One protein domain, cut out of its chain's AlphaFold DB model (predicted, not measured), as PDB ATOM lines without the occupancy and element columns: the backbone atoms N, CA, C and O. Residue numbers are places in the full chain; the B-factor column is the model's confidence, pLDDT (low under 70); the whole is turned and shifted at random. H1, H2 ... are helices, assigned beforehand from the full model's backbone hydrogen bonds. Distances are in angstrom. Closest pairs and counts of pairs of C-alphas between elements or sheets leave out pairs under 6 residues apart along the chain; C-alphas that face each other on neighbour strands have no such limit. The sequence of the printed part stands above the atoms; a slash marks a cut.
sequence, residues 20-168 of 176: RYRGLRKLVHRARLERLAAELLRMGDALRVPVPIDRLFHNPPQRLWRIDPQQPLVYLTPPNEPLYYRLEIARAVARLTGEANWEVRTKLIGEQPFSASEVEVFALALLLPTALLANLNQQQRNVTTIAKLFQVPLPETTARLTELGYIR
ATOM      1  N   ARG A  20      17.605  -3.134 -33.031       64.69
ATOM      2  CA  ARG A  20      18.572  -2.311 -32.283       64.69
ATOM      3  C   ARG A  20      19.959  -2.956 -32.236       64.69
ATOM      4  O   ARG A  20      20.957  -2.273 -32.471       64.69
ATOM      5  N   TYR A  21      20.035  -4.271 -32.020       70.94
ATOM      6  CA  TYR A  21      21.312  -4.993 -32.014       70.94
ATOM      7  C   TYR A  21      22.016  -4.965 -33.375       70.94
ATOM      8  O   TYR A  21      23.241  -4.826 -33.431       70.94
ATOM      9  N   ARG A  22      21.265  -5.046 -34.482       71.12
ATOM     10  CA  ARG A  22      21.832  -4.943 -35.835       71.12
ATOM     11  C   ARG A  22      22.465  -3.569 -36.081       71.12
ATOM     12  O   ARG A  22      23.565  -3.506 -36.627       71.12
ATOM     13  N   GLY A  23      21.808  -2.490 -35.649       79.00
ATOM     14  CA  GLY A  23      22.347  -1.128 -35.743       79.00
ATOM     15  C   GLY A  23      23.635  -0.952 -34.935       79.00
ATOM     16  O   GLY A  23      24.641  -0.482 -35.465       79.00
ATOM     17  N   LEU A  24      23.643  -1.425 -33.685       82.75
ATOM     18  CA  LEU A  24      24.817  -1.346 -32.815       82.75
ATOM     19  C   LEU A  24      26.019  -2.115 -33.387       82.75
ATOM     20  O   LEU A  24      27.134  -1.597 -33.385       82.75
ATOM     21  N   ARG A  25      25.805  -3.320 -33.935       84.50
ATOM     22  CA  ARG A  25      26.876  -4.104 -34.576       84.50
ATOM     23  C   ARG A  25      27.507  -3.361 -35.751       84.50
ATOM     24  O   ARG A  25      28.730  -3.333 -35.845       84.50
ATOM     25  N   LYS A  26      26.696  -2.722 -36.604       86.12
ATOM     26  CA  LYS A  26      27.198  -1.906 -37.724       86.12
ATOM     27  C   LYS A  26      28.043  -0.726 -37.238       86.12
ATOM     28  O   LYS A  26      29.117  -0.493 -37.782       86.12
ATOM     29  N   LEU A  27      27.596  -0.024 -36.195       87.12
ATOM     30  CA  LEU A  27      28.340   1.099 -35.609       87.12
ATOM     31  C   LEU A  27      29.679   0.656 -35.009       87.12
ATOM     32  O   LEU A  27      30.707   1.271 -35.284       87.12
ATOM     33  N   VAL A  28      29.679  -0.430 -34.229       89.00
ATOM     34  CA  VAL A  28      30.904  -0.994 -33.641       89.00
ATOM     35  C   VAL A  28      31.873  -1.423 -34.735       89.00
ATOM     36  O   VAL A  28      33.061  -1.124 -34.656       89.00
ATOM     37  N   HIS A  29      31.369  -2.104 -35.762       88.75
ATOM     38  CA  HIS A  29      32.179  -2.552 -36.886       88.75
ATOM     39  C   HIS A  29      32.828  -1.386 -37.631       88.75
ATOM     40  O   HIS A  29      34.037  -1.368 -37.846       88.75
ATOM     41  N   ARG A  30      32.049  -0.345 -37.923       89.56
ATOM     42  CA  ARG A  30      32.571   0.877 -38.528       89.56
ATOM     43  C   ARG A  30      33.629   1.545 -37.655       89.56
ATOM     44  O   ARG A  30      34.695   1.872 -38.159       89.56
ATOM     45  N   ALA A  31      33.393   1.687 -36.351       90.75
ATOM     46  CA  ALA A  31      34.386   2.249 -35.434       90.75
ATOM     47  C   ALA A  31      35.709   1.455 -35.431       90.75
ATOM     48  O   ALA A  31      36.775   2.028 -35.206       90.75
ATOM     49  N   ARG A  32      35.672   0.145 -35.718       90.19
ATOM     50  CA  ARG A  32      36.888  -0.664 -35.899       90.19
ATOM     51  C   ARG A  32      37.618  -0.322 -37.194       90.19
ATOM     52  O   ARG A  32      38.835  -0.172 -37.150       90.19
ATOM     53  N   LEU A  33      36.899  -0.155 -38.306       92.06
ATOM     54  CA  LEU A  33      37.485   0.306 -39.572       92.06
ATOM     55  C   LEU A  33      38.140   1.685 -39.411       92.06
ATOM     56  O   LEU A  33      39.283   1.859 -39.821       92.06
ATOM     57  N   GLU A  34      37.471   2.624 -38.734       93.38
ATOM     58  CA  GLU A  34      38.025   3.950 -38.403       93.38
ATOM     59  C   GLU A  34      39.346   3.854 -37.649       93.38
ATOM     60  O   GLU A  34      40.334   4.513 -37.979       93.38
ATOM     61  N   ARG A  35      39.353   3.028 -36.601       92.12
ATOM     62  CA  ARG A  35      40.525   2.839 -35.760       92.12
ATOM     63  C   ARG A  35      41.685   2.267 -36.565       92.12
ATOM     64  O   ARG A  35      42.799   2.762 -36.433       92.12
ATOM     65  N   LEU A  36      41.422   1.264 -37.398       91.31
ATOM     66  CA  LEU A  36      42.450   0.643 -38.229       91.31
ATOM     67  C   LEU A  36      42.984   1.593 -39.298       91.31
ATOM     68  O   LEU A  36      44.193   1.639 -39.502       91.31
ATOM     69  N   ALA A  37      42.127   2.408 -39.915       94.62
ATOM     70  CA  ALA A  37      42.568   3.463 -40.821       94.62
ATOM     71  C   ALA A  37      43.501   4.452 -40.098       94.62
ATOM     72  O   ALA A  37      44.590   4.750 -40.584       94.62
ATOM     73  N   ALA A  38      43.134   4.906 -38.895       94.44
ATOM     74  CA  ALA A  38      43.975   5.803 -38.103       94.44
ATOM     75  C   ALA A  38      45.312   5.164 -37.680       94.44
ATOM     76  O   ALA A  38      46.343   5.837 -37.692       94.44
ATOM     77  N   GLU A  39      45.317   3.881 -37.312       92.56
ATOM     78  CA  GLU A  39      46.539   3.130 -36.998       92.56
ATOM     79  C   GLU A  39      47.441   3.000 -38.234       92.56
ATOM     80  O   GLU A  39      48.634   3.296 -38.140       92.56
ATOM     81  N   LEU A  40      46.879   2.674 -39.403       93.06
ATOM     82  CA  LEU A  40      47.616   2.615 -40.667       93.06
ATOM     83  C   LEU A  40      48.269   3.962 -41.009       93.06
ATOM     84  O   LEU A  40      49.458   4.009 -41.329       93.06
ATOM     85  N   LEU A  41      47.523   5.062 -40.872       95.75
ATOM     86  CA  LEU A  41      48.047   6.410 -41.101       95.75
ATOM     87  C   LEU A  41      49.185   6.765 -40.143       95.75
ATOM     88  O   LEU A  41      50.149   7.399 -40.559       95.75
ATOM     89  N   ARG A  42      49.104   6.364 -38.869       94.81
ATOM     90  CA  ARG A  42      50.188   6.596 -37.900       94.81
ATOM     91  C   ARG A  42      51.434   5.788 -38.239       94.81
ATOM     92  O   ARG A  42      52.525   6.343 -38.215       94.81
ATOM     93  N   MET A  43      51.278   4.509 -38.582       92.62
ATOM     94  CA  MET A  43      52.406   3.648 -38.956       92.62
ATOM     95  C   MET A  43      53.134   4.159 -40.205       92.62
ATOM     96  O   MET A  43      54.352   4.037 -40.294       92.62
ATOM     97  N   GLY A  44      52.394   4.734 -41.158       93.31
ATOM     98  CA  GLY A  44      52.944   5.321 -42.381       93.31
ATOM     99  C   GLY A  44      53.383   6.786 -42.270       93.31
ATOM    100  O   GLY A  44      53.677   7.382 -43.304       93.31
ATOM    101  N   ASP A  45      53.377   7.385 -41.070       95.50
ATOM    102  CA  ASP A  45      53.644   8.822 -40.858       95.50
ATOM    103  C   ASP A  45      52.828   9.731 -41.812       95.50
ATOM    104  O   ASP A  45      53.309  10.678 -42.442       95.50
ATOM    105  N   ALA A  46      51.553   9.375 -41.983       96.25
ATOM    106  CA  ALA A  46      50.624   9.963 -42.945       96.25
ATOM    107  C   ALA A  46      49.471  10.736 -42.277       96.25
ATOM    108  O   ALA A  46      48.580  11.234 -42.965       96.25
ATOM    109  N   LEU A  47      49.471  10.869 -40.945       95.69
ATOM    110  CA  LEU A  47      48.413  11.549 -40.190       95.69
ATOM    111  C   LEU A  47      48.569  13.083 -40.235       95.69
ATOM    112  O   LEU A  47      48.832  13.734 -39.227       95.69
ATOM    113  N   ARG A  48      48.405  13.663 -41.425       95.81
ATOM    114  CA  ARG A  48      48.477  15.108 -41.692       95.81
ATOM    115  C   ARG A  48      47.500  15.503 -42.793       95.81
ATOM    116  O   ARG A  48      46.980  14.641 -43.491       95.81
ATOM    117  N   VAL A  49      47.261  16.803 -42.952       95.62
ATOM    118  CA  VAL A  49      46.328  17.333 -43.954       95.62
ATOM    119  C   VAL A  49      47.098  18.030 -45.091       95.62
ATOM    120  O   VAL A  49      47.931  18.884 -44.788       95.62
ATOM    121  N   PRO A  50      46.838  17.704 -46.374       96.00
ATOM    122  CA  PRO A  50      46.058  16.557 -46.836       96.00
ATOM    123  C   PRO A  50      46.797  15.242 -46.551       96.00
ATOM    124  O   PRO A  50      48.030  15.199 -46.479       96.00
ATOM    125  N   VAL A  51      46.041  14.151 -46.432       97.31
ATOM    126  CA  VAL A  51      46.624  12.822 -46.208       97.31
ATOM    127  C   VAL A  51      47.443  12.426 -47.445       97.31
ATOM    128  O   VAL A  51      46.908  12.478 -48.555       97.31
ATOM    129  N   PRO A  52      48.732  12.060 -47.316       96.62
ATOM    130  CA  PRO A  52      49.587  11.713 -48.451       96.62
ATOM    131  C   PRO A  52      49.322  10.271 -48.919       96.62
ATOM    132  O   PRO A  52      50.173   9.393 -48.770       96.62
ATOM    133  N   ILE A  53      48.122  10.022 -49.452       95.44
ATOM    134  CA  ILE A  53      47.638   8.671 -49.759       95.44
ATOM    135  C   ILE A  53      48.488   7.961 -50.823       95.44
ATOM    136  O   ILE A  53      48.781   6.782 -50.660       95.44
ATOM    137  N   ASP A  54      48.985   8.680 -51.835       93.56
ATOM    138  CA  ASP A  54      49.900   8.144 -52.851       93.56
ATOM    139  C   ASP A  54      51.188   7.601 -52.220       93.56
ATOM    140  O   ASP A  54      51.647   6.499 -52.523       93.56
ATOM    141  N   ARG A  55      51.765   8.363 -51.279       93.69
ATOM    142  CA  ARG A  55      52.982   7.955 -50.569       93.69
ATOM    143  C   ARG A  55      52.721   6.709 -49.735       93.69
ATOM    144  O   ARG A  55      53.572   5.824 -49.738       93.69
ATOM    145  N   LEU A  56      51.583   6.662 -49.036       94.00
ATOM    146  CA  LEU A  56      51.179   5.509 -48.235       94.00
ATOM    147  C   LEU A  56      50.999   4.271 -49.114       94.00
ATOM    148  O   LEU A  56      51.494   3.208 -48.758       94.00
ATOM    149  N   PHE A  57      50.340   4.425 -50.264       92.88
ATOM    150  CA  PHE A  57      50.158   3.360 -51.242       92.88
ATOM    151  C   PHE A  57      51.509   2.796 -51.689       92.88
ATOM    152  O   PHE A  57      51.748   1.608 -51.496       92.88
ATOM    153  N   HIS A  58      52.409   3.645 -52.199       90.81
ATOM    154  CA  HIS A  58      53.715   3.231 -52.727       90.81
ATOM    155  C   HIS A  58      54.710   2.748 -51.668       90.81
ATOM    156  O   HIS A  58      55.581   1.938 -51.974       90.81
ATOM    157  N   ASN A  59      54.597   3.238 -50.434       91.38
ATOM    158  CA  ASN A  59      55.501   2.909 -49.337       91.38
ATOM    159  C   ASN A  59      54.697   2.390 -48.135       91.38
ATOM    160  O   ASN A  59      54.613   3.086 -47.116       91.38
ATOM    161  N   PRO A  60      54.099   1.187 -48.236       90.31
ATOM    162  CA  PRO A  60      53.347   0.616 -47.133       90.31
ATOM    163  C   PRO A  60      54.223   0.484 -45.890       90.31
ATOM    164  O   PRO A  60      55.345  -0.038 -45.987       90.31
ATOM    165  N   PRO A  61      53.723   0.868 -44.703       88.81
ATOM    166  CA  PRO A  61      54.449   0.608 -43.474       88.81
ATOM    167  C   PRO A  61      54.666  -0.897 -43.329       88.81
ATOM    168  O   PRO A  61      53.815  -1.693 -43.715       88.81
ATOM    169  N   GLN A  62      55.837  -1.295 -42.829       85.75
ATOM    170  CA  GLN A  62      56.196  -2.703 -42.594       85.75
ATOM    171  C   GLN A  62      56.042  -3.632 -43.819       85.75
ATOM    172  O   GLN A  62      56.008  -4.847 -43.659       85.75
ATOM    173  N   ARG A  63      55.981  -3.085 -45.047       82.56
ATOM    174  CA  ARG A  63      55.731  -3.853 -46.283       82.56
ATOM    175  C   ARG A  63      54.418  -4.655 -46.234       82.56
ATOM    176  O   ARG A  63      54.365  -5.761 -46.768       82.56
ATOM    177  N   LEU A  64      53.382  -4.085 -45.602       81.44
ATOM    178  CA  LEU A  64      52.046  -4.680 -45.434       81.44
ATOM    179  C   LEU A  64      51.485  -5.306 -46.713       81.44
ATOM    180  O   LEU A  64      50.933  -6.401 -46.683       81.44
ATOM    181  N   TRP A  65      51.638  -4.609 -47.832       86.81
ATOM    182  CA  TRP A  65      51.300  -5.116 -49.150       86.81
ATOM    183  C   TRP A  65      52.492  -4.969 -50.083       86.81
ATOM    184  O   TRP A  65      53.417  -4.185 -49.851       86.81
ATOM    185  N   ARG A  66      52.463  -5.742 -51.165       79.69
ATOM    186  CA  ARG A  66      53.384  -5.586 -52.284       79.69
ATOM    187  C   ARG A  66      52.592  -5.021 -53.444       79.69
ATOM    188  O   ARG A  66      51.582  -5.595 -53.829       79.69
ATOM    189  N   ILE A  67      53.050  -3.893 -53.967       75.88
ATOM    190  CA  ILE A  67      52.559  -3.403 -55.248       75.88
ATOM    191  C   ILE A  67      53.338  -4.152 -56.310       75.88
ATOM    192  O   ILE A  67      54.570  -4.090 -56.319       75.88
ATOM    193  N   ASP A  68      52.629  -4.861 -57.178       74.19
ATOM    194  CA  ASP A  68      53.225  -5.315 -58.421       74.19
ATOM    195  C   ASP A  68      53.402  -4.087 -59.333       74.19
ATOM    196  O   ASP A  68      52.404  -3.480 -59.731       74.19
ATOM    197  N   PRO A  69      54.642  -3.672 -59.654       62.97
ATOM    198  CA  PRO A  69      54.874  -2.531 -60.535       62.97
ATOM    199  C   PRO A  69      54.328  -2.754 -61.953       62.97
ATOM    200  O   PRO A  69      54.179  -1.787 -62.696       62.97
ATOM    201  N   GLN A  70      54.042  -4.002 -62.338       61.09
ATOM    202  CA  GLN A  70      53.470  -4.346 -63.638       61.09
ATOM    203  C   GLN A  70      51.945  -4.381 -63.643       61.09
ATOM    204  O   GLN A  70      51.359  -4.498 -64.717       61.09
ATOM    205  N   GLN A  71      51.294  -4.272 -62.483       63.03
ATOM    206  CA  GLN A  71      49.843  -4.235 -62.406       63.03
ATOM    207  C   GLN A  71      49.390  -2.775 -62.520       63.03
ATOM    208  O   GLN A  71      49.479  -2.027 -61.541       63.03
ATOM    209  N   PRO A  72      48.927  -2.318 -63.703       59.62
ATOM    210  CA  PRO A  72      48.383  -0.981 -63.816       59.62
ATOM    211  C   PRO A  72      47.176  -0.895 -62.892       59.62
ATOM    212  O   PRO A  72      46.240  -1.693 -62.973       59.62
ATOM    213  N   LEU A  73      47.190   0.097 -62.013       65.25
ATOM    214  CA  LEU A  73      45.976   0.501 -61.335       65.25
ATOM    215  C   LEU A  73      45.069   1.069 -62.420       65.25
ATOM    216  O   LEU A  73      45.334   2.136 -62.976       65.25
ATOM    217  N   VAL A  74      44.050   0.300 -62.795       59.41
ATOM    218  CA  VAL A  74      43.051   0.726 -63.774       59.41
ATOM    219  C   VAL A  74      42.170   1.762 -63.088       59.41
ATOM    220  O   VAL A  74      41.093   1.469 -62.577       59.41
ATOM    221  N   TYR A  75      42.674   2.988 -63.026       63.91
ATOM    222  CA  TYR A  75      41.916   4.136 -62.577       63.91
ATOM    223  C   TYR A  75      40.996   4.560 -63.714       63.91
ATOM    224  O   TYR A  75      41.403   5.265 -64.636       63.91
ATOM    225  N   LEU A  76      39.736   4.136 -63.655       62.00
ATOM    226  CA  LEU A  76      38.671   4.721 -64.470       62.00
ATOM    227  C   LEU A  76      38.276   6.076 -63.866       62.00
ATOM    228  O   LEU A  76      37.135   6.285 -63.465       62.00
ATOM    229  N   THR A  77      39.240   6.984 -63.716       60.88
ATOM    230  CA  THR A  77      38.958   8.330 -63.223       60.88
ATOM    231  C   THR A  77      38.510   9.189 -64.404       60.88
ATOM    232  O   THR A  77      39.208   9.221 -65.423       60.88
ATOM    233  N   PRO A  78      37.378   9.906 -64.302       66.69
ATOM    234  CA  PRO A  78      37.027  10.917 -65.286       66.69
ATOM    235  C   PRO A  78      38.188  11.917 -65.427       66.69
ATOM    236  O   PRO A  78      38.713  12.381 -64.411       66.69
ATOM    237  N   PRO A  79      38.596  12.295 -66.651       62.28
ATOM    238  CA  PRO A  79      39.785  13.124 -66.879       62.28
ATOM    239  C   PRO A  79      39.738  14.508 -66.206       62.28
ATOM    240  O   PRO A  79      40.772  15.152 -66.058       62.28
ATOM    241  N   ASN A  80      38.562  14.954 -65.756       70.31
ATOM    242  CA  ASN A  80      38.355  16.276 -65.166       70.31
ATOM    243  C   ASN A  80      38.300  16.275 -63.629       70.31
ATOM    244  O   ASN A  80      38.010  17.310 -63.031       70.31
ATOM    245  N   GLU A  81      38.560  15.142 -62.973       77.44
ATOM    246  CA  GLU A  81      38.267  14.988 -61.548       77.44
ATOM    247  C   GLU A  81      39.462  14.441 -60.738       77.44
ATOM    248  O   GLU A  81      39.455  13.301 -60.271       77.44
ATOM    249  N   PRO A  82      40.502  15.265 -60.494       79.88
ATOM    250  CA  PRO A  82      41.739  14.825 -59.834       79.88
ATOM    251  C   PRO A  82      41.530  14.339 -58.390       79.88
ATOM    252  O   PRO A  82      42.327  13.561 -57.870       79.88
ATOM    253  N   LEU A  83      40.453  14.769 -57.725       89.06
ATOM    254  CA  LEU A  83      40.126  14.311 -56.373       89.06
ATOM    255  C   LEU A  83      39.628  12.857 -56.355       89.06
ATOM    256  O   LEU A  83      39.828  12.165 -55.358       89.06
ATOM    257  N   TYR A  84      39.040  12.374 -57.453       89.56
ATOM    258  CA  TYR A  84      38.608  10.981 -57.562       89.56
ATOM    259  C   TYR A  84      39.788  10.027 -57.722       89.56
ATOM    260  O   TYR A  84      39.750   8.932 -57.176       89.56
ATOM    261  N   TYR A  85      40.878  10.459 -58.357       90.12
ATOM    262  CA  TYR A  85      42.112   9.671 -58.409       90.12
ATOM    263  C   TYR A  85      42.633   9.340 -56.997       90.12
ATOM    264  O   TYR A  85      42.922   8.187 -56.683       90.12
ATOM    265  N   ARG A  86      42.651  10.332 -56.092       92.81
ATOM    266  CA  ARG A  86      43.030  10.130 -54.678       92.81
ATOM    267  C   ARG A  86      42.087   9.167 -53.954       92.81
ATOM    268  O   ARG A  86      42.538   8.384 -53.115       92.81
ATOM    269  N   LEU A  87      40.792   9.231 -54.261       93.88
ATOM    270  CA  LEU A  87      39.794   8.314 -53.715       93.88
ATOM    271  C   LEU A  87      40.018   6.879 -54.198       93.88
ATOM    272  O   LEU A  87      39.986   5.960 -53.382       93.88
ATOM    273  N   GLU A  88      40.323   6.681 -55.477       92.50
ATOM    274  CA  GLU A  88      40.647   5.357 -56.009       92.50
ATOM    275  C   GLU A  88      41.920   4.774 -55.391       92.50
ATOM    276  O   GLU A  88      41.944   3.594 -55.042       92.50
ATOM    277  N   ILE A  89      42.952   5.591 -55.158       93.00
ATOM    278  CA  ILE A  89      44.131   5.139 -54.407       93.00
ATOM    279  C   ILE A  89      43.726   4.714 -52.997       93.00
ATOM    280  O   ILE A  89      44.138   3.652 -52.536       93.00
ATOM    281  N   ALA A  90      42.905   5.504 -52.300       95.69
ATOM    282  CA  ALA A  90      42.442   5.145 -50.962       95.69
ATOM    283  C   ALA A  90      41.649   3.824 -50.962       95.69
ATOM    284  O   ALA A  90      41.835   3.000 -50.064       95.69
ATOM    285  N   ARG A  91      40.824   3.580 -51.989       94.81
ATOM    286  CA  ARG A  91      40.114   2.308 -52.206       94.81
ATOM    287  C   ARG A  91      41.082   1.157 -52.479       94.81
ATOM    288  O   ARG A  91      40.902   0.076 -51.922       94.81
ATOM    289  N   ALA A  92      42.126   1.375 -53.277       92.12
ATOM    290  CA  ALA A  92      43.167   0.380 -53.525       92.12
ATOM    291  C   ALA A  92      43.931   0.033 -52.236       92.12
ATOM    292  O   ALA A  92      44.075  -1.144 -51.911       92.12
ATOM    293  N   VAL A  93      44.327   1.039 -51.445       93.12
ATOM    294  CA  VAL A  93      44.926   0.841 -50.113       93.12
ATOM    295  C   VAL A  93      43.988   0.038 -49.214       93.12
ATOM    296  O   VAL A  93      44.436  -0.893 -48.551       93.12
ATOM    297  N   ALA A  94      42.690   0.350 -49.201       93.50
ATOM    298  CA  ALA A  94      41.707  -0.370 -48.397       93.50
ATOM    299  C   ALA A  94      41.592  -1.854 -48.794       93.50
ATOM    300  O   ALA A  94      41.591  -2.715 -47.915       93.50
ATOM    301  N   ARG A  95      41.556  -2.168 -50.097       91.50
ATOM    302  CA  ARG A  95      41.535  -3.557 -50.598       91.50
ATOM    303  C   ARG A  95      42.803  -4.311 -50.217       91.50
ATOM    304  O   ARG A  95      42.714  -5.361 -49.594       91.50
ATOM    305  N   LEU A  96      43.969  -3.723 -50.492       90.25
ATOM    306  CA  LEU A  96      45.267  -4.313 -50.156       90.25
ATOM    307  C   LEU A  96      45.426  -4.526 -48.649       90.25
ATOM    308  O   LEU A  96      45.945  -5.549 -48.221       90.25
ATOM    309  N   THR A  97      44.935  -3.591 -47.834       88.06
ATOM    310  CA  THR A  97      44.917  -3.734 -46.371       88.06
ATOM    311  C   THR A  97      44.001  -4.879 -45.941       88.06
ATOM    312  O   THR A  97      44.347  -5.634 -45.035       88.06
ATOM    313  N   GLY A  98      42.847  -5.033 -46.593       86.00
ATOM    314  CA  GLY A  98      41.952  -6.163 -46.373       86.00
ATOM    315  C   GLY A  98      42.577  -7.501 -46.781       86.00
ATOM    316  O   GLY A  98      42.378  -8.497 -46.095       86.00
ATOM    317  N   GLU A  99      43.342  -7.552 -47.865       83.88
ATOM    318  CA  GLU A  99      43.936  -8.787 -48.404       83.88
ATOM    319  C   GLU A  99      45.279  -9.167 -47.763       83.88
ATOM    320  O   GLU A  99      45.678 -10.329 -47.819       83.88
ATOM    321  N   ALA A 100      45.982  -8.213 -47.152       77.19
ATOM    322  CA  ALA A 100      47.292  -8.445 -46.561       77.19
ATOM    323  C   ALA A 100      47.260  -9.542 -45.483       77.19
ATOM    324  O   ALA A 100      46.400  -9.547 -44.596       77.19
ATOM    325  N   ASN A 101      48.289 -10.405 -45.506       68.38
ATOM    326  CA  ASN A 101      48.653 -11.352 -44.442       68.38
ATOM    327  C   ASN A 101      49.212 -10.601 -43.232       68.38
ATOM    328  O   ASN A 101      50.318 -10.848 -42.753       68.38
ATOM    329  N   TRP A 102      48.454  -9.628 -42.754       60.75
ATOM    330  CA  TRP A 102      48.686  -9.041 -41.465       60.75
ATOM    331  C   TRP A 102      48.516 -10.210 -40.491       60.75
ATOM    332  O   TRP A 102      47.396 -10.633 -40.199       60.75
ATOM    333  N   GLU A 103      49.644 -10.690 -39.944       51.50
ATOM    334  CA  GLU A 103      49.712 -11.494 -38.709       51.50
ATOM    335  C   GLU A 103      48.891 -10.849 -37.599       51.50
ATOM    336  O   GLU A 103      48.710 -11.464 -36.560       51.50
ATOM    337  N   VAL A 104      48.439  -9.605 -37.838       44.31
ATOM    338  CA  VAL A 104      47.579  -8.763 -37.051       44.31
ATOM    339  C   VAL A 104      46.245  -8.363 -37.732       44.31
ATOM    340  O   VAL A 104      45.652  -7.354 -37.367       44.31
ATOM    341  N   ARG A 105      45.603  -9.144 -38.622       54.22
ATOM    342  CA  ARG A 105      44.138  -8.980 -38.884       54.22
ATOM    343  C   ARG A 105      43.297  -9.037 -37.571       54.22
ATOM    344  O   ARG A 105      42.077  -8.884 -37.572       54.22
ATOM    345  N   THR A 106      43.924  -9.152 -36.392       53.19
ATOM    346  CA  THR A 106      44.143 -10.407 -35.650       53.19
ATOM    347  C   THR A 106      43.088 -10.723 -34.637       53.19
ATOM    348  O   THR A 106      43.052 -11.834 -34.128       53.19
ATOM    349  N   LYS A 107      42.283  -9.745 -34.248       53.03
ATOM    350  CA  LYS A 107      41.198  -9.954 -33.285       53.03
ATOM    351  C   LYS A 107      39.958  -9.121 -33.610       53.03
ATOM    352  O   LYS A 107      38.965  -9.233 -32.900       53.03
ATOM    353  N   LEU A 108      40.002  -8.256 -34.634       50.94
ATOM    354  CA  LEU A 108      39.069  -7.127 -34.745       50.94
ATOM    355  C   LEU A 108      38.170  -7.134 -35.991       50.94
ATOM    356  O   LEU A 108      36.999  -6.779 -35.834       50.94
ATOM    357  N   ILE A 109      38.648  -7.536 -37.178       62.44
ATOM    358  CA  ILE A 109      37.840  -7.482 -38.422       62.44
ATOM    359  C   ILE A 109      37.504  -8.867 -39.019       62.44
ATOM    360  O   ILE A 109      36.591  -8.983 -39.830       62.44
ATOM    361  N   GLY A 110      38.120  -9.944 -38.527       66.81
ATOM    362  CA  GLY A 110      37.851 -11.316 -38.985       66.81
ATOM    363  C   GLY A 110      38.808 -11.755 -40.094       66.81
ATOM    364  O   GLY A 110      39.831 -11.109 -40.303       66.81
ATOM    365  N   GLU A 111      38.495 -12.852 -40.788       69.94
ATOM    366  CA  GLU A 111      39.373 -13.498 -41.790       69.94
ATOM    367  C   GLU A 111      38.985 -13.194 -43.251       69.94
ATOM    368  O   GLU A 111      39.790 -13.379 -44.155       69.94
ATOM    369  N   GLN A 112      37.784 -12.653 -43.497       82.00
ATOM    370  CA  GLN A 112      37.284 -12.385 -44.854       82.00
ATOM    371  C   GLN A 112      37.706 -11.016 -45.402       82.00
ATOM    372  O   GLN A 112      37.688 -10.051 -44.628       82.00
ATOM    373  N   PRO A 113      38.070 -10.886 -46.698       84.69
ATOM    374  CA  PRO A 113      38.392  -9.603 -47.345       84.69
ATOM    375  C   PRO A 113      37.297  -8.560 -47.111       84.69
ATOM    376  O   PRO A 113      36.136  -8.911 -46.900       84.69
ATOM    377  N   PHE A 114      37.666  -7.277 -47.142       89.38
ATOM    378  CA  PHE A 114      36.679  -6.206 -47.018       89.38
ATOM    379  C   PHE A 114      35.665  -6.302 -48.165       89.38
ATOM    380  O   PHE A 114      36.023  -6.330 -49.342       89.38
ATOM    381  N   SER A 115      34.388  -6.316 -47.812       91.88
ATOM    382  CA  SER A 115      33.278  -6.050 -48.719       91.88
ATOM    383  C   SER A 115      33.407  -4.663 -49.355       91.88
ATOM    384  O   SER A 115      34.064  -3.767 -48.822       91.88
ATOM    385  N   ALA A 116      32.709  -4.441 -50.471       92.38
ATOM    386  CA  ALA A 116      32.726  -3.156 -51.170       92.38
ATOM    387  C   ALA A 116      32.352  -1.975 -50.250       92.38
ATOM    388  O   ALA A 116      33.030  -0.953 -50.250       92.38
ATOM    389  N   SER A 117      31.337  -2.133 -49.395       92.94
ATOM    390  CA  SER A 117      30.961  -1.096 -48.426       92.94
ATOM    391  C   SER A 117      32.041  -0.813 -47.381       92.94
ATOM    392  O   SER A 117      32.189   0.323 -46.944       92.94
ATOM    393  N   GLU A 118      32.794  -1.829 -46.958       93.81
ATOM    394  CA  GLU A 118      33.877  -1.649 -45.985       93.81
ATOM    395  C   GLU A 118      35.088  -0.977 -46.630       93.81
ATOM    396  O   GLU A 118      35.709  -0.131 -45.994       93.81
ATOM    397  N   VAL A 119      35.373  -1.292 -47.900       94.75
ATOM    398  CA  VAL A 119      36.376  -0.589 -48.713       94.75
ATOM    399  C   VAL A 119      36.050   0.902 -48.789       94.75
ATOM    400  O   VAL A 119      36.933   1.714 -48.529       94.75
ATOM    401  N   GLU A 120      34.795   1.269 -49.067       95.25
ATOM    402  CA  GLU A 120      34.364   2.676 -49.099       95.25
ATOM    403  C   GLU A 120      34.545   3.370 -47.746       95.25
ATOM    404  O   GLU A 120      35.169   4.430 -47.656       95.25
ATOM    405  N   VAL A 121      34.042   2.758 -46.669       95.06
ATOM    406  CA  VAL A 121      34.150   3.322 -45.315       95.06
ATOM    407  C   VAL A 121      35.612   3.500 -44.913       95.06
ATOM    408  O   VAL A 121      35.979   4.544 -44.377       95.06
ATOM    409  N   PHE A 122      36.456   2.506 -45.189       96.12
ATOM    410  CA  PHE A 122      37.875   2.553 -44.858       96.12
ATOM    411  C   PHE A 122      38.618   3.598 -45.696       96.12
ATOM    412  O   PHE A 122      39.381   4.385 -45.143       96.12
ATOM    413  N   ALA A 123      38.359   3.670 -47.005       97.00
ATOM    414  CA  ALA A 123      38.954   4.668 -47.891       97.00
ATOM    415  C   ALA A 123      38.616   6.100 -47.441       97.00
ATOM    416  O   ALA A 123      39.501   6.951 -47.336       97.00
ATOM    417  N   LEU A 124      37.354   6.361 -47.086       97.25
ATOM    418  CA  LEU A 124      36.949   7.660 -46.547       97.25
ATOM    419  C   LEU A 124      37.529   7.924 -45.157       97.25
ATOM    420  O   LEU A 124      37.875   9.064 -44.859       97.25
ATOM    421  N   ALA A 125      37.682   6.903 -44.312       96.94
ATOM    422  CA  ALA A 125      38.353   7.042 -43.021       96.94
ATOM    423  C   ALA A 125      39.851   7.363 -43.168       96.94
ATOM    424  O   ALA A 125      40.395   8.092 -42.339       96.94
ATOM    425  N   LEU A 126      40.509   6.883 -44.230       97.38
ATOM    426  CA  LEU A 126      41.887   7.258 -44.555       97.38
ATOM    427  C   LEU A 126      41.987   8.712 -45.012       97.38
ATOM    428  O   LEU A 126      42.897   9.414 -44.589       97.38
ATOM    429  N   LEU A 127      41.079   9.168 -45.878       97.75
ATOM    430  CA  LEU A 127      41.150  10.513 -46.455       97.75
ATOM    431  C   LEU A 127      40.595  11.606 -45.534       97.75
ATOM    432  O   LEU A 127      41.118  12.716 -45.522       97.75
ATOM    433  N   LEU A 128      39.561  11.292 -44.752       97.44
ATOM    434  CA  LEU A 128      38.894  12.173 -43.787       97.44
ATOM    435  C   LEU A 128      38.907  11.533 -42.386       97.44
ATOM    436  O   LEU A 128      37.845  11.192 -41.840       97.44
ATOM    437  N   PRO A 129      40.094  11.347 -41.778       96.88
ATOM    438  CA  PRO A 129      40.203  10.713 -40.475       96.88
ATOM    439  C   PRO A 129      39.597  11.612 -39.397       96.88
ATOM    440  O   PRO A 129      39.899  12.806 -39.292       96.88
ATOM    441  N   THR A 130      38.773  11.011 -38.541       95.38
ATOM    442  CA  THR A 130      38.077  11.696 -37.437       95.38
ATOM    443  C   THR A 130      39.032  12.464 -36.523       95.38
ATOM    444  O   THR A 130      38.703  13.566 -36.090       95.38
ATOM    445  N   ALA A 131      40.238  11.935 -36.297       94.06
ATOM    446  CA  ALA A 131      41.276  12.588 -35.503       94.06
ATOM    447  C   ALA A 131      41.728  13.942 -36.083       94.06
ATOM    448  O   ALA A 131      42.004  14.861 -35.319       94.06
ATOM    449  N   LEU A 132      41.787  14.089 -37.413       95.31
ATOM    450  CA  LEU A 132      42.145  15.363 -38.049       95.31
ATOM    451  C   LEU A 132      40.942  16.309 -38.119       95.31
ATOM    452  O   LEU A 132      41.101  17.506 -37.901       95.31
ATOM    453  N   LEU A 133      39.737  15.777 -38.354       95.62
ATOM    454  CA  LEU A 133      38.498  16.566 -38.344       95.62
ATOM    455  C   LEU A 133      38.223  17.205 -36.975       95.62
ATOM    456  O   LEU A 133      37.800  18.358 -36.908       95.62
ATOM    457  N   ALA A 134      38.504  16.486 -35.885       93.88
ATOM    458  CA  ALA A 134      38.313  16.980 -34.522       93.88
ATOM    459  C   ALA A 134      39.164  18.226 -34.208       93.88
ATOM    460  O   ALA A 134      38.750  19.062 -33.405       93.88
ATOM    461  N   ASN A 135      40.310  18.379 -34.880       93.56
ATOM    462  CA  ASN A 135      41.237  19.495 -34.688       93.56
ATOM    463  C   ASN A 135      40.881  20.740 -35.519       93.56
ATOM    464  O   ASN A 135      41.563  21.760 -35.412       93.56
ATOM    465  N   LEU A 136      39.833  20.687 -36.348       93.00
ATOM    466  CA  LEU A 136      39.399  21.837 -37.139       93.00
ATOM    467  C   LEU A 136      38.693  22.879 -36.269       93.00
ATOM    468  O   LEU A 136      37.768  22.564 -35.503       93.00
ATOM    469  N   ASN A 137      39.071  24.142 -36.461       92.56
ATOM    470  CA  ASN A 137      38.390  25.276 -35.847       92.56
ATOM    471  C   ASN A 137      36.997  25.499 -36.473       92.56
ATOM    472  O   ASN A 137      36.659  24.928 -37.510       92.56
ATOM    473  N   GLN A 138      36.167  26.345 -35.858       88.38
ATOM    474  CA  GLN A 138      34.791  26.567 -36.320       88.38
ATOM    475  C   GLN A 138      34.710  27.114 -37.757       88.38
ATOM    476  O   GLN A 138      33.820  26.718 -38.504       88.38
ATOM    477  N   GLN A 139      35.654  27.966 -38.168       86.81
ATOM    478  CA  GLN A 139      35.696  28.540 -39.519       86.81
ATOM    479  C   GLN A 139      36.033  27.489 -40.590       86.81
ATOM    480  O   GLN A 139      35.570  27.574 -41.725       86.81
ATOM    481  N   GLN A 140      36.805  26.464 -40.223       89.62
ATOM    482  CA  GLN A 140      37.198  25.365 -41.103       89.62
ATOM    483  C   GLN A 140      36.121  24.284 -41.247       89.62
ATOM    484  O   GLN A 140      36.228  23.458 -42.147       89.62
ATOM    485  N   ARG A 141      35.069  24.283 -40.415       89.44
ATOM    486  CA  ARG A 141      34.011  23.250 -40.415       89.44
ATOM    487  C   ARG A 141      32.975  23.389 -41.538       89.44
ATOM    488  O   ARG A 141      31.955  22.707 -41.527       89.44
ATOM    489  N   ASN A 142      33.224  24.249 -42.521       94.12
ATOM    490  CA  ASN A 142      32.422  24.314 -43.736       94.12
ATOM    491  C   ASN A 142      32.767  23.135 -44.668       94.12
ATOM    492  O   ASN A 142      33.940  22.889 -44.942       94.12
ATOM    493  N   VAL A 143      31.752  22.439 -45.192       95.75
ATOM    494  CA  VAL A 143      31.910  21.238 -46.038       95.75
ATOM    495  C   VAL A 143      32.817  21.492 -47.246       95.75
ATOM    496  O   VAL A 143      33.724  20.706 -47.510       95.75
ATOM    497  N   THR A 144      32.633  22.616 -47.942       96.06
ATOM    498  CA  THR A 144      33.442  22.991 -49.110       96.06
ATOM    499  C   THR A 144      34.894  23.261 -48.721       96.06
ATOM    500  O   THR A 144      35.813  22.889 -49.451       96.06
ATOM    501  N   THR A 145      35.120  23.880 -47.559       96.00
ATOM    502  CA  THR A 145      36.469  24.104 -47.019       96.00
ATOM    503  C   THR A 145      37.137  22.781 -46.659       96.00
ATOM    504  O   THR A 145      38.290  22.580 -47.025       96.00
ATOM    505  N   ILE A 146      36.418  21.857 -46.011       96.81
ATOM    506  CA  ILE A 146      36.927  20.520 -45.666       96.81
ATOM    507  C   ILE A 146      37.288  19.740 -46.931       96.81
ATOM    508  O   ILE A 146      38.402  19.234 -47.023       96.81
ATOM    509  N   ALA A 147      36.396  19.693 -47.925       96.75
ATOM    510  CA  ALA A 147      36.631  18.977 -49.180       96.75
ATOM    511  C   ALA A 147      37.916  19.465 -49.871       96.75
ATOM    512  O   ALA A 147      38.764  18.666 -50.271       96.75
ATOM    513  N   LYS A 148      38.113  20.791 -49.931       96.00
ATOM    514  CA  LYS A 148      39.330  21.406 -50.481       96.00
ATOM    515  C   LYS A 148      40.569  21.109 -49.638       96.00
ATOM    516  O   LYS A 148      41.607  20.750 -50.188       96.00
ATOM    517  N   LEU A 149      40.468  21.256 -48.318       96.50
ATOM    518  CA  LEU A 149      41.587  21.109 -47.390       96.50
ATOM    519  C   LEU A 149      42.113  19.664 -47.355       96.50
ATOM    520  O   LEU A 149      43.320  19.442 -47.395       96.50
ATOM    521  N   PHE A 150      41.210  18.684 -47.322       97.25
ATOM    522  CA  PHE A 150      41.549  17.258 -47.311       97.25
ATOM    523  C   PHE A 150      41.729  16.666 -48.712       97.25
ATOM    524  O   PHE A 150      42.226  15.547 -48.835       97.25
ATOM    525  N   GLN A 151      41.380  17.424 -49.757       96.62
ATOM    526  CA  GLN A 151      41.448  17.008 -51.158       96.62
ATOM    527  C   GLN A 151      40.643  15.725 -51.411       96.62
ATOM    528  O   GLN A 151      41.165  14.720 -51.899       96.62
ATOM    529  N   VAL A 152      39.359  15.779 -51.061       96.06
ATOM    530  CA  VAL A 152      38.371  14.705 -51.243       96.06
ATOM    531  C   VAL A 152      37.196  15.274 -52.026       96.06
ATOM    532  O   VAL A 152      36.853  16.442 -51.797       96.06
ATOM    533  N   PRO A 153      36.573  14.520 -52.951       95.31
ATOM    534  CA  PRO A 153      35.463  15.080 -53.693       95.31
ATOM    535  C   PRO A 153      34.287  15.446 -52.767       95.31
ATOM    536  O   PRO A 153      34.125  14.954 -51.640       95.31
ATOM    537  N   LEU A 154      33.542  16.464 -53.199       94.81
ATOM    538  CA  LEU A 154      32.532  17.122 -52.374       94.81
ATOM    539  C   LEU A 154      31.379  16.181 -51.971       94.81
ATOM    540  O   LEU A 154      30.987  16.240 -50.798       94.81
ATOM    541  N   PRO A 155      30.845  15.317 -52.861       94.56
ATOM    542  CA  PRO A 155      29.791  14.374 -52.492       94.56
ATOM    543  C   PRO A 155      30.213  13.449 -51.346       94.56
ATOM    544  O   PRO A 155      29.489  13.305 -50.361       94.56
ATOM    545  N   GLU A 156      31.422  12.899 -51.414       95.94
ATOM    546  CA  GLU A 156      31.975  11.973 -50.431       95.94
ATOM    547  C   GLU A 156      32.273  12.680 -49.110       95.94
ATOM    548  O   GLU A 156      31.975  12.152 -48.041       95.94
ATOM    549  N   THR A 157      32.788  13.912 -49.170       96.62
ATOM    550  CA  THR A 157      32.976  14.751 -47.979       96.62
ATOM    551  C   THR A 157      31.642  15.024 -47.284       96.62
ATOM    552  O   THR A 157      31.533  14.892 -46.065       96.62
ATOM    553  N   THR A 158      30.606  15.366 -48.050       95.56
ATOM    554  CA  THR A 158      29.259  15.636 -47.528       95.56
ATOM    555  C   THR A 158      28.659  14.386 -46.891       95.56
ATOM    556  O   THR A 158      28.201  14.433 -45.745       95.56
ATOM    557  N   ALA A 159      28.711  13.257 -47.602       92.94
ATOM    558  CA  ALA A 159      28.245  11.971 -47.102       92.94
ATOM    559  C   ALA A 159      28.939  11.634 -45.782       92.94
ATOM    560  O   ALA A 159      28.274  11.384 -44.780       92.94
ATOM    561  N   ARG A 160      30.267  11.751 -45.748       94.31
ATOM    562  CA  ARG A 160      31.095  11.446 -44.586       94.31
ATOM    563  C   ARG A 160      30.802  12.326 -43.372       94.31
ATOM    564  O   ARG A 160      30.689  11.819 -42.259       94.31
ATOM    565  N   LEU A 161      30.680  13.640 -43.560       94.06
ATOM    566  CA  LEU A 161      30.374  14.569 -42.467       94.06
ATOM    567  C   LEU A 161      28.958  14.361 -41.923       94.06
ATOM    568  O   LEU A 161      28.753  14.464 -40.713       94.06
ATOM    569  N   THR A 162      28.007  14.018 -42.795       92.94
ATOM    570  CA  THR A 162      26.649  13.622 -42.396       92.94
ATOM    571  C   THR A 162      26.698  12.340 -41.567       92.94
ATOM    572  O   THR A 162      26.125  12.264 -40.483       92.94
ATOM    573  N   GLU A 163      27.467  11.356 -42.034       90.31
ATOM    574  CA  GLU A 163      27.672  10.057 -41.387       90.31
ATOM    575  C   GLU A 163      28.278  10.156 -39.981       90.31
ATOM    576  O   GLU A 163      28.106   9.250 -39.166       90.31
ATOM    577  N   LEU A 164      29.069  11.202 -39.737       90.12
ATOM    578  CA  LEU A 164      29.734  11.495 -38.467       90.12
ATOM    579  C   LEU A 164      28.923  12.458 -37.584       90.12
ATOM    580  O   LEU A 164      29.332  12.738 -36.460       90.12
ATOM    581  N   GLY A 165      27.792  12.972 -38.075       90.75
ATOM    582  CA  GLY A 165      26.932  13.904 -37.345       90.75
ATOM    583  C   GLY A 165      27.453  15.344 -37.277       90.75
ATOM    584  O   GLY A 165      26.949  16.126 -36.474       90.75
ATOM    585  N   TYR A 166      28.434  15.720 -38.106       88.50
ATOM    586  CA  TYR A 166      28.911  17.108 -38.193       88.50
ATOM    587  C   TYR A 166      27.928  18.019 -38.930       88.50
ATOM    588  O   TYR A 166      27.874  19.217 -38.656       88.50
ATOM    589  N   ILE A 167      27.159  17.456 -39.863       89.94
ATOM    590  CA  ILE A 167      26.119  18.156 -40.617       89.94
ATOM    591  C   ILE A 167      24.848  17.307 -40.641       89.94
ATOM    592  O   ILE A 167      24.903  16.082 -40.530       89.94
ATOM    593  N   ARG A 168      23.690  17.959 -40.763       85.31
ATOM    594  CA  ARG A 168      22.411  17.261 -40.936       85.31
ATOM    595  C   ARG A 168      22.214  16.912 -42.415       85.31
ATOM    596  O   ARG A 168      22.590  17.728 -43.258       85.31
TER     597      ARG A 168
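AT A GLANCE: This is residues 20 to 168 of the 176 residues of an uncharacterized protein of Chloroflexi bacterium (UniProt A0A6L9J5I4). H4 sits in the core, crossed at steep angles by H1 and H3, with short H2 packed on H3; H7 and H8 form a crossed pair towards one end, with tiny H6 farthest out. Residues 20 to 28 of H1 stick out as an arm, and two long loops, residues 59 to 81 and 100 to 115, run far from the core. The printed part has 149 residues with eight named helices, H1 to H8 in order, and no named strand: all helix. It is compact, with a radius of gyration of the C-alphas of 15.3 A and spans of 43 by 41 by 27 A.

IN THESE COORDINATES: Find C-alpha 20 at (18.572, -2.311, -32.283); from there H1 runs 35.0 A to residue 43. Next come H2, residues 53 to 58, and H3, residues 82 to 99, 26.3 A long. H4, residues 116 to 127, spans 16.7 A. Then look for H5, residues 130 to 133, H6, 138 to 141, H7, 143 to 150, and H8, 154 to 163, which ends at C-alpha 163 (27.672, 10.057, -41.387).

HOW THE PARTS SIT: H1, with residues 30 to 41 alone, touches H4 at a steep tilt of 46 degrees; the closest C-alphas, Ala 37 and Leu 126, are 5.4 A apart. H3 touches H4 at 62 degrees, steep, opposite ways, through residues 87 to 95 of H3 alone; look at C-alphas 90 and 123, the closest, 4.7 A apart. H2 touches residues 86 to 93 of H3, closest at C-alphas 57 and 93, 5.9 A. H7 and H8 touch, about perpendicular at 75 degrees, closest at C-alphas 147 and 154, 5.5 A. H5 is close to H1 but not clearly touching, and so is H6 to H7. Every O i to N i+4 pair is within hydrogen-bond range in H1, H2, H4, H7 and H8, and 13 of 14 in H3; H5 and H6 are too short for one.

THE WHOLE: The C-alphas of Arg 20 and Gln 70, the farthest apart, are 47.0 A apart. The printed part has no cut; the links H2 to H3 and H3 to H4 are long. Expect pLDDT under 70 at residue 20 and residues 69 to 79 and 101 to 111.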